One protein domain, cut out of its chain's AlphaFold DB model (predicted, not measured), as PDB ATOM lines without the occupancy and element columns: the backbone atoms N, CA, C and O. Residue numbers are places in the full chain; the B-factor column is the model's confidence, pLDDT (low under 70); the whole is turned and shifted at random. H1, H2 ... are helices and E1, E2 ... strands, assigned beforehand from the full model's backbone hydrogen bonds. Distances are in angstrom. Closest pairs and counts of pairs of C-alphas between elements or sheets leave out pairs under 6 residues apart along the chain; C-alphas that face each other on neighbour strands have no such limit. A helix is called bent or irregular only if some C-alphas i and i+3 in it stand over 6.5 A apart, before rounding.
ATOM      1  N   ALA A   8       5.817  39.388  17.092       75.56
ATOM      2  CA  ALA A   8       5.011  39.265  15.886       75.56
ATOM      3  C   ALA A   8       5.951  39.161  14.678       75.56
ATOM      4  O   ALA A   8       6.747  40.068  14.436       75.56
ATOM      5  N   LEU A   9       5.875  38.059  13.921       81.19
ATOM      6  CA  LEU A   9       6.670  37.867  12.705       81.19
ATOM      7  C   LEU A   9       5.815  38.086  11.455       81.19
ATOM      8  O   LEU A   9       4.776  37.449  11.273       81.19
ATOM      9  N   LYS A  10       6.311  38.923  10.547       81.69
ATOM     10  CA  LYS A  10       5.824  39.043   9.178       81.69
ATOM     11  C   LYS A  10       6.858  38.436   8.236       81.69
ATOM     12  O   LYS A  10       8.005  38.861   8.202       81.69
ATOM     13  N   ILE A  11       6.436  37.456   7.444       77.31
ATOM     14  CA  ILE A  11       7.261  36.891   6.373       77.31
ATOM     15  C   ILE A  11       6.815  37.521   5.053       77.31
ATOM     16  O   ILE A  11       5.624  37.524   4.728       77.31
ATOM     17  N   GLY A  12       7.768  38.087   4.323       75.31
ATOM     18  CA  GLY A  12       7.601  38.639   2.984       75.31
ATOM     19  C   GLY A  12       8.594  38.019   2.005       75.31
ATOM     20  O   GLY A  12       9.327  37.092   2.339       75.31
ATOM     21  N   GLY A  13       8.625  38.542   0.784       69.50
ATOM     22  CA  GLY A  13       9.599  38.122  -0.216       69.50
ATOM     23  C   GLY A  13       9.729  39.142  -1.335       69.50
ATOM     24  O   GLY A  13       8.770  39.855  -1.653       69.50
ATOM     25  N   TYR A  14      10.919  39.201  -1.925       70.38
ATOM     26  CA  TYR A  14      11.177  39.964  -3.141       70.38
ATOM     27  C   TYR A  14      10.989  39.047  -4.349       70.38
ATOM     28  O   TYR A  14      11.802  38.161  -4.593       70.38
ATOM     29  N   ILE A  15       9.919  39.280  -5.119       60.41
ATOM     30  CA  ILE A  15       9.508  38.436  -6.261       60.41
ATOM     31  C   ILE A  15      10.630  38.256  -7.297       60.41
ATOM     32  O   ILE A  15      10.715  37.214  -7.930       60.41
ATOM     33  N   LEU A  16      11.496  39.257  -7.458       67.94
ATOM     34  CA  LEU A  16      12.570  39.242  -8.456       67.94
ATOM     35  C   LEU A  16      13.808  38.436  -8.040       67.94
ATOM     36  O   LEU A  16      14.638  38.151  -8.894       67.94
ATOM     37  N   LEU A  17      13.963  38.115  -6.753       66.06
ATOM     38  CA  LEU A  17      15.201  37.533  -6.222       66.06
ATOM     39  C   LEU A  17      15.008  36.156  -5.580       66.06
ATOM     40  O   LEU A  17      15.990  35.570  -5.152       66.06
ATOM     41  N   ASP A  18      13.775  35.650  -5.494       69.88
ATOM     42  CA  ASP A  18      13.432  34.407  -4.779       69.88
ATOM     43  C   ASP A  18      14.018  34.335  -3.349       69.88
ATOM     44  O   ASP A  18      14.366  33.283  -2.819       69.88
ATOM     45  N   ILE A  19      14.144  35.503  -2.705       76.06
ATOM     46  CA  ILE A  19      14.610  35.636  -1.323       76.06
ATOM     47  C   ILE A  19      13.392  35.875  -0.431       76.06
ATOM     48  O   ILE A  19      12.682  36.881  -0.566       76.06
ATOM     49  N   GLY A  20      13.173  34.956   0.509       76.62
ATOM     50  CA  GLY A  20      12.251  35.138   1.626       76.62
ATOM     51  C   GLY A  20      12.865  36.042   2.693       76.62
ATOM     52  O   GLY A  20      14.021  35.872   3.070       76.62
ATOM     53  N   VAL A  21      12.087  36.999   3.197       82.62
ATOM     54  CA  VAL A  21      12.518  37.924   4.255       82.62
ATOM     55  C   VAL A  21      11.620  37.753   5.471       82.62
ATOM     56  O   VAL A  21      10.394  37.754   5.358       82.62
ATOM     57  N   ALA A  22      12.239  37.616   6.639       85.44
ATOM     58  CA  ALA A  22      11.564  37.561   7.926       85.44
ATOM     59  C   ALA A  22      11.731  38.908   8.647       85.44
ATOM     60  O   ALA A  22      12.842  39.315   8.973       85.44
ATOM     61  N   GLU A  23      10.620  39.596   8.897       86.38
ATOM     62  CA  GLU A  23      10.558  40.850   9.649       86.38
ATOM     63  C   GLU A  23       9.926  40.575  11.017       86.38
ATOM     64  O   GLU A  23       8.742  40.235  11.105       86.38
ATOM     65  N   THR A  24      10.702  40.724  12.092       87.75
ATOM     66  CA  THR A  24      10.243  40.463  13.465       87.75
ATOM     67  C   THR A  24      10.026  41.764  14.226       87.75
ATOM     68  O   THR A  24      10.941  42.575  14.340       87.75
ATOM     69  N   TYR A  25       8.843  41.927  14.815       89.12
ATOM     70  CA  TYR A  25       8.553  42.954  15.810       89.12
ATOM     71  C   TYR A  25       8.561  42.323  17.206       89.12
ATOM     72  O   TYR A  25       7.711  41.487  17.517       89.12
ATOM     73  N   ILE A  26       9.544  42.691  18.031       90.31
ATOM     74  CA  ILE A  26       9.661  42.222  19.416       90.31
ATOM     75  C   ILE A  26       8.768  43.104  20.287       90.31
ATOM     76  O   ILE A  26       8.930  44.323  20.300       90.31
ATOM     77  N   LEU A  27       7.801  42.503  20.978       87.50
ATOM     78  CA  LEU A  27       6.835  43.255  21.774       87.50
ATOM     79  C   LEU A  27       7.501  43.849  23.019       87.50
ATOM     80  O   LEU A  27       8.301  43.181  23.676       87.50
ATOM     81  N   ASP A  28       7.118  45.084  23.348       85.06
ATOM     82  CA  ASP A  28       7.560  45.822  24.536       85.06
ATOM     83  C   ASP A  28       9.105  45.869  24.680       85.06
ATOM     84  O   ASP A  28       9.659  45.740  25.772       85.06
ATOM     85  N   PHE A  29       9.817  46.022  23.554       88.56
ATOM     86  CA  PHE A  29      11.280  46.025  23.480       88.56
ATOM     87  C   PHE A  29      11.825  47.332  22.894       88.56
ATOM     88  O   PHE A  29      11.497  47.698  21.769       88.56
ATOM     89  N   GLU A  30      12.714  48.002  23.632       89.62
ATOM     90  CA  GLU A  30      13.231  49.339  23.282       89.62
ATOM     91  C   GLU A  30      14.770  49.396  23.225       89.62
ATOM     92  O   GLU A  30      15.384  50.427  23.495       89.62
ATOM     93  N   LYS A  31      15.433  48.279  22.901       90.00
ATOM     94  CA  LYS A  31      16.902  48.226  22.787       90.00
ATOM     95  C   LYS A  31      17.348  48.001  21.346       90.00
ATOM     96  O   LYS A  31      16.649  47.392  20.544       90.00
ATOM     97  N   ASN A  32      18.561  48.449  21.038       90.94
ATOM     98  CA  ASN A  32      19.229  48.139  19.780       90.94
ATOM     99  C   ASN A  32      19.975  46.796  19.900       90.94
ATOM    100  O   ASN A  32      20.728  46.579  20.853       90.94
ATOM    101  N   ILE A  33      19.745  45.898  18.941       92.38
ATOM    102  CA  ILE A  33      20.338  44.554  18.886       92.38
ATOM    103  C   ILE A  33      20.954  44.228  17.519       92.38
ATOM    104  O   ILE A  33      21.079  43.052  17.180       92.38
ATOM    105  N   TYR A  34      21.346  45.238  16.734       91.88
ATOM    106  CA  TYR A  34      22.154  45.002  15.533       91.88
ATOM    107  C   TYR A  34      23.450  44.259  15.890       91.88
ATOM    108  O   TYR A  34      23.946  44.355  17.016       91.88
ATOM    109  N   ASP A  35      23.944  43.461  14.941       93.88
ATOM    110  CA  ASP A  35      25.129  42.602  15.081       93.88
ATOM    111  C   ASP A  35      25.039  41.547  16.198       93.88
ATOM    112  O   ASP A  35      26.039  40.949  16.600       93.88
ATOM    113  N   ARG A  36      23.826  41.273  16.696       91.25
ATOM    114  CA  ARG A  36      23.563  40.199  17.656       91.25
ATOM    115  C   ARG A  36      22.800  39.060  17.004       91.25
ATOM    116  O   ARG A  36      21.832  39.266  16.276       91.25
ATOM    117  N   TRP A  37      23.193  37.840  17.347       91.06
ATOM    118  CA  TRP A  37      22.426  36.651  17.008       91.06
ATOM    119  C   TRP A  37      21.151  36.585  17.846       91.06
ATOM    120  O   TRP A  37      21.195  36.693  19.073       91.06
ATOM    121  N   ILE A  38      20.024  36.373  17.173       88.94
ATOM    122  CA  ILE A  38      18.733  36.098  17.803       88.94
ATOM    123  C   ILE A  38      18.198  34.757  17.316       88.94
ATOM    124  O   ILE A  38      18.468  34.329  16.195       88.94
ATOM    125  N   SER A  39      17.407  34.103  18.156       88.81
ATOM    126  CA  SER A  39      16.661  32.904  17.785       88.81
ATOM    127  C   SER A  39      15.173  33.200  17.875       88.81
ATOM    128  O   SER A  39      14.716  33.841  18.820       88.81
ATOM    129  N   VAL A  40      14.425  32.740  16.878       86.56
ATOM    130  CA  VAL A  40      12.988  32.974  16.749       86.56
ATOM    131  C   VAL A  40      12.281  31.632  16.610       86.56
ATOM    132  O   VAL A  40      12.687  30.796  15.805       86.56
ATOM    133  N   SER A  41      11.205  31.431  17.371       87.38
ATOM    134  CA  SER A  41      10.356  30.240  17.286       87.38
ATOM    135  C   SER A  41       8.956  30.611  16.805       87.38
ATOM    136  O   SER A  41       8.324  31.527  17.329       87.38
ATOM    137  N   LEU A  42       8.458  29.877  15.810       89.56
ATOM    138  CA  LEU A  42       7.109  30.042  15.275       89.56
ATOM    139  C   LEU A  42       6.138  29.131  16.019       89.56
ATOM    140  O   LEU A  42       6.233  27.913  15.917       89.56
ATOM    141  N   ILE A  43       5.202  29.732  16.748       90.12
ATOM    142  CA  ILE A  43       4.277  29.001  17.634       90.12
ATOM    143  C   ILE A  43       2.816  29.084  17.185       90.12
ATOM    144  O   ILE A  43       2.017  28.204  17.496       90.12
ATOM    145  N   LYS A  44       2.451  30.129  16.434       89.62
ATOM    146  CA  LYS A  44       1.104  30.300  15.887       89.62
ATOM    147  C   LYS A  44       1.116  31.158  14.627       89.62
ATOM    148  O   LYS A  44       1.771  32.196  14.573       89.62
ATOM    149  N   LYS A  45       0.328  30.750  13.633       91.62
ATOM    150  CA  LYS A  45       0.004  31.565  12.459       91.62
ATOM    151  C   LYS A  45      -1.261  32.384  12.740       91.62
ATOM    152  O   LYS A  45      -2.304  31.799  13.007       91.62
ATOM    153  N   ILE A  46      -1.160  33.711  12.648       92.31
ATOM    154  CA  ILE A  46      -2.275  34.651  12.893       92.31
ATOM    155  C   ILE A  46      -3.036  35.030  11.610       92.31
ATOM    156  O   ILE A  46      -4.247  35.208  11.630       92.31
ATOM    157  N   ARG A  47      -2.362  35.097  10.448       93.50
ATOM    158  CA  ARG A  47      -3.022  35.359   9.153       93.50
ATOM    159  C   ARG A  47      -2.201  34.934   7.938       93.50
ATOM    160  O   ARG A  47      -1.010  34.648   8.032       93.50
ATOM    161  N   ASN A  48      -2.849  34.949   6.774       92.31
ATOM    162  CA  ASN A  48      -2.182  34.926   5.471       92.31
ATOM    163  C   ASN A  48      -1.638  36.317   5.084       92.31
ATOM    164  O   ASN A  48      -1.974  37.343   5.693       92.31
ATOM    165  N   ASN A  49      -0.798  36.352   4.045       88.12
ATOM    166  CA  ASN A  49      -0.299  37.605   3.491       88.12
ATOM    167  C   ASN A  49      -1.454  38.468   2.952       88.12
ATOM    168  O   ASN A  49      -2.442  37.958   2.428       88.12
ATOM    169  N   LYS A  50      -1.317  39.788   3.083       88.62
ATOM    170  CA  LYS A  50      -2.329  40.765   2.684       88.62
ATOM    171  C   LYS A  50      -1.636  41.973   2.072       88.62
ATOM    172  O   LYS A  50      -0.738  42.540   2.688       88.62
ATOM    173  N   LYS A  51      -2.059  42.365   0.868       90.69
ATOM    174  CA  LYS A  51      -1.642  43.630   0.252       90.69
ATOM    175  C   LYS A  51      -2.449  44.773   0.869       90.69
ATOM    176  O   LYS A  51      -3.646  44.617   1.112       90.69
ATOM    177  N   PHE A  52      -1.805  45.910   1.111       92.62
ATOM    178  CA  PHE A  52      -2.465  47.098   1.648       92.62
ATOM    179  C   PHE A  52      -2.458  48.206   0.598       92.62
ATOM    180  O   PHE A  52      -1.393  48.504   0.063       92.62
ATOM    181  N   PRO A  53      -3.611  48.835   0.323       90.06
ATOM    182  CA  PRO A  53      -3.687  49.940  -0.629       90.06
ATOM    183  C   PRO A  53      -3.132  51.250  -0.051       90.06
ATOM    184  O   PRO A  53      -2.973  52.221  -0.780       90.06
ATOM    185  N   SER A  54      -2.868  51.312   1.262       96.31
ATOM    186  CA  SER A  54      -2.338  52.503   1.929       96.31
ATOM    187  C   SER A  54      -1.540  52.165   3.187       96.31
ATOM    188  O   SER A  54      -1.798  51.162   3.861       96.31
ATOM    189  N   ALA A  55      -0.620  53.064   3.554       95.69
ATOM    190  CA  ALA A  55       0.135  52.983   4.804       95.69
ATOM    191  C   ALA A  55      -0.789  52.967   6.036       95.69
ATOM    192  O   ALA A  55      -0.581  52.185   6.958       95.69
ATOM    193  N   LYS A  56      -1.875  53.755   6.024       96.69
ATOM    194  CA  LYS A  56      -2.877  53.757   7.103       96.69
ATOM    195  C   LYS A  56      -3.522  52.377   7.280       96.69
ATOM    196  O   LYS A  56      -3.675  51.915   8.407       96.69
ATOM    197  N   GLY A  57      -3.867  51.706   6.178       96.12
ATOM    198  CA  GLY A  57      -4.419  50.350   6.210       96.12
ATOM    199  C   GLY A  57      -3.434  49.323   6.771       96.12
ATOM    200  O   GLY A  57      -3.829  48.470   7.566       96.12
ATOM    201  N   LEU A  58      -2.153  49.447   6.410       93.88
ATOM    202  CA  LEU A  58      -1.077  48.620   6.956       93.88
ATOM    203  C   LEU A  58      -0.926  48.823   8.471       93.88
ATOM    204  O   LEU A  58      -0.963  47.843   9.209       93.88
ATOM    205  N   ILE A  59      -0.843  50.071   8.944       95.25
ATOM    206  CA  ILE A  59      -0.707  50.395  10.376       95.25
ATOM    207  C   ILE A  59      -1.878  49.822  11.184       95.25
ATOM    208  O   ILE A  59      -1.677  49.234  12.245       95.25
ATOM    209  N   ILE A  60      -3.110  49.957  10.679       96.19
ATOM    210  CA  ILE A  60      -4.300  49.397  11.337       96.19
ATOM    211  C   ILE A  60      -4.188  47.875  11.455       96.19
ATOM    212  O   ILE A  60      -4.534  47.325  12.499       96.19
ATOM    213  N   GLN A  61      -3.714  47.186  10.414       95.12
ATOM    214  CA  GLN A  61      -3.512  45.743  10.496       95.12
ATOM    215  C   GLN A  61      -2.394  45.381  11.475       95.12
ATOM    216  O   GLN A  61      -2.597  44.479  12.277       95.12
ATOM    217  N   MET A  62      -1.260  46.085  11.462       92.56
ATOM    218  CA  MET A  62      -0.146  45.812  12.379       92.56
ATOM    219  C   MET A  62      -0.592  45.885  13.844       92.56
ATOM    220  O   MET A  62      -0.272  44.995  14.621       92.56
ATOM    221  N   LYS A  63      -1.426  46.872  14.202       94.19
ATOM    222  CA  LYS A  63      -2.013  46.976  15.551       94.19
ATOM    223  C   LYS A  63      -2.935  45.801  15.904       94.19
ATOM    224  O   LYS A  63      -3.002  45.391  17.059       94.19
ATOM    225  N   LYS A  64      -3.665  45.257  14.923       94.69
ATOM    226  CA  LYS A  64      -4.499  44.058  15.123       94.69
ATOM    227  C   LYS A  64      -3.637  42.815  15.326       94.69
ATOM    228  O   LYS A  64      -3.899  42.064  16.258       94.69
ATOM    229  N   ASP A  65      -2.613  42.651  14.493       93.38
ATOM    230  CA  ASP A  65      -1.654  41.549  14.574       93.38
ATOM    231  C   ASP A  65      -0.939  41.563  15.947       93.38
ATOM    232  O   ASP A  65      -0.834  40.528  16.604       93.38
ATOM    233  N   GLU A  66      -0.536  42.746  16.432       92.12
ATOM    234  CA  GLU A  66       0.043  42.943  17.769       92.12
ATOM    235  C   GLU A  66      -0.930  42.539  18.887       92.12
ATOM    236  O   GLU A  66      -0.566  41.793  19.796       92.12
ATOM    237  N   SER A  67      -2.182  43.006  18.821       92.75
ATOM    238  CA  SER A  67      -3.203  42.675  19.821       92.75
ATOM    239  C   SER A  67      -3.510  41.176  19.861       92.75
ATOM    240  O   SER A  67      -3.677  40.615  20.942       92.75
ATOM    241  N   GLU A  68      -3.567  40.508  18.707       92.75
ATOM    242  CA  GLU A  68      -3.783  39.061  18.631       92.75
ATOM    243  C   GLU A  68      -2.601  38.277  19.214       92.75
ATOM    244  O   GLU A  68      -2.810  37.330  19.976       92.75
ATOM    245  N   ALA A  69      -1.368  38.708  18.926       90.81
ATOM    246  CA  ALA A  69      -0.171  38.129  19.524       90.81
ATOM    247  C   ALA A  69      -0.177  38.288  21.055       90.81
ATOM    248  O   ALA A  69      -0.003  37.299  21.766       90.81
ATOM    249  N   LYS A  70      -0.459  39.495  21.574       89.75
ATOM    250  CA  LYS A  70      -0.557  39.757  23.025       89.75
ATOM    251  C   LYS A  70      -1.576  38.836  23.698       89.75
ATOM    252  O   LYS A  70      -1.224  38.129  24.639       89.75
ATOM    253  N   LYS A  71      -2.787  38.734  23.138       91.12
ATOM    254  CA  LYS A  71      -3.840  37.827  23.634       91.12
ATOM    255  C   LYS A  71      -3.405  36.365  23.653       91.12
ATOM    256  O   LYS A  71      -3.739  35.637  24.584       91.12
ATOM    257  N   TYR A  72      -2.678  35.915  22.627       91.06
ATOM    258  CA  TYR A  72      -2.175  34.545  22.585       91.06
ATOM    259  C   TYR A  72      -1.234  34.257  23.761       91.06
ATOM    260  O   TYR A  72      -1.411  33.244  24.438       91.06
ATOM    261  N   PHE A  73      -0.275  35.144  24.035       86.81
ATOM    262  CA  PHE A  73       0.680  34.961  25.130       86.81
ATOM    263  C   PHE A  73       0.044  35.121  26.517       86.81
ATOM    264  O   PHE A  73       0.394  34.364  27.422       86.81
ATOM    265  N   GLU A  74      -0.920  36.036  26.668       86.69
ATOM    266  CA  GLU A  74      -1.719  36.190  27.892       86.69
ATOM    267  C   GLU A  74      -2.501  34.910  28.218       86.69
ATOM    268  O   GLU A  74      -2.427  34.410  29.337       86.69
ATOM    269  N   TYR A  75      -3.198  34.334  27.231       87.75
ATOM    270  CA  TYR A  75      -4.005  33.126  27.429       87.75
ATOM    271  C   TYR A  75      -3.164  31.881  27.750       87.75
ATOM    272  O   TYR A  75      -3.576  31.045  28.547       87.75
ATOM    273  N   HIS A  76      -1.981  31.747  27.143       84.88
ATOM    274  CA  HIS A  76      -1.119  30.572  27.328       84.88
ATOM    275  C   HIS A  76      -0.122  30.721  28.485       84.88
ATOM    276  O   HIS A  76       0.758  29.876  28.637       84.88
ATOM    277  N   GLY A  77      -0.239  31.778  29.298       69.56
ATOM    278  CA  GLY A  77       0.560  31.946  30.511       69.56
ATOM    279  C   GLY A  77       2.069  31.924  30.266       69.56
ATOM    280  O   GLY A  77       2.818  31.489  31.143       69.56
TER     281      GLY A  77
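What this domain is: This is residues 8 to 77 of the 82 residues of the protein "Riboflavin kinase" of Candidatus Daviesbacteria bacterium RIFOXYD1_FULL_41_10 (UniProt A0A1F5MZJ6). A two-stranded hairpin, E1 and E2, and one long helix, H1, make a loose pair, with H1 beside the E1 side of the hairpin and coming near it through residues 62 to 70. A long loop without a named element joins E2 to H1; its residues 28 to 39 stick out far from the rest, and the hairpin's turn, residues 14 to 19, sticks out as well. The printed part has 70 residues, with two named strands and then one named helix in the order E1, E2, H1; the sheet is antiparallel, and the class is mixed, helices and strands. The whole is loose, with a radius of gyration of the C-alphas of 13.9 A and spans of 41 by 31 by 22 A.

How they stand to each other: The printed part begins with E1, residues 8 to 14, and a tight link of 4 residues joins it to E2, residues 19 to 26. E1 and E2 form a hairpin of antiparallel neighbours, with 158 degrees between their directions. The C-alphas of Leu 9 and Thr 24 face each other at 4.5 A, and those of Gly 13 and Gly 20 at 4.4 A. Within hydrogen-bond range across the pair are, for instance, N 10 and O 23 at 2.8 A and N 25 and O 8 at 2.8 A. A long link of 28 residues, 27 to 54, leads from E2 to H1, residues 55 to 75. E1 and H1 have 3 pairs of C-alphas within 8 A, the closest being those of Ala 8 and Ala 69, 6.4 A apart. Within 10 A, H1 has 12 pairs of C-alphas with E1 and 3 with E2, made by its residues 62 to 70. In H1 every O i to N i+4 pair is within hydrogen-bond range.

Where its parts are: E1 begins at C-alpha 8, at (5.011, 39.265, 15.886), and runs 20.0 A to C-alpha 14. E2 runs 22.3 A, from C-alpha 19 at (14.610, 35.636, -1.323) to C-alpha 26. H1 is 30.4 A from C-alpha 55 to C-alpha 75, which is at (-4.005, 33.126, 27.429), and it is not bent.

The domain as a whole: The two C-alphas farthest apart are those of Leu 16 and Gly 77, at 41.4 A. The printed part has no cut. The C-alphas of residues 27 to 54 lie 10 to 20 A from the mean of the C-alphas. Without the stretches that stand free, residues 14 to 19 and 28 to 39, the body has 52 residues and spans 36 by 24 by 18 A. The mean pLDDT of the printed part is 87.1; residue 13, residues 15 to 18 and residue 77 are under 70, where the model's confidence is low.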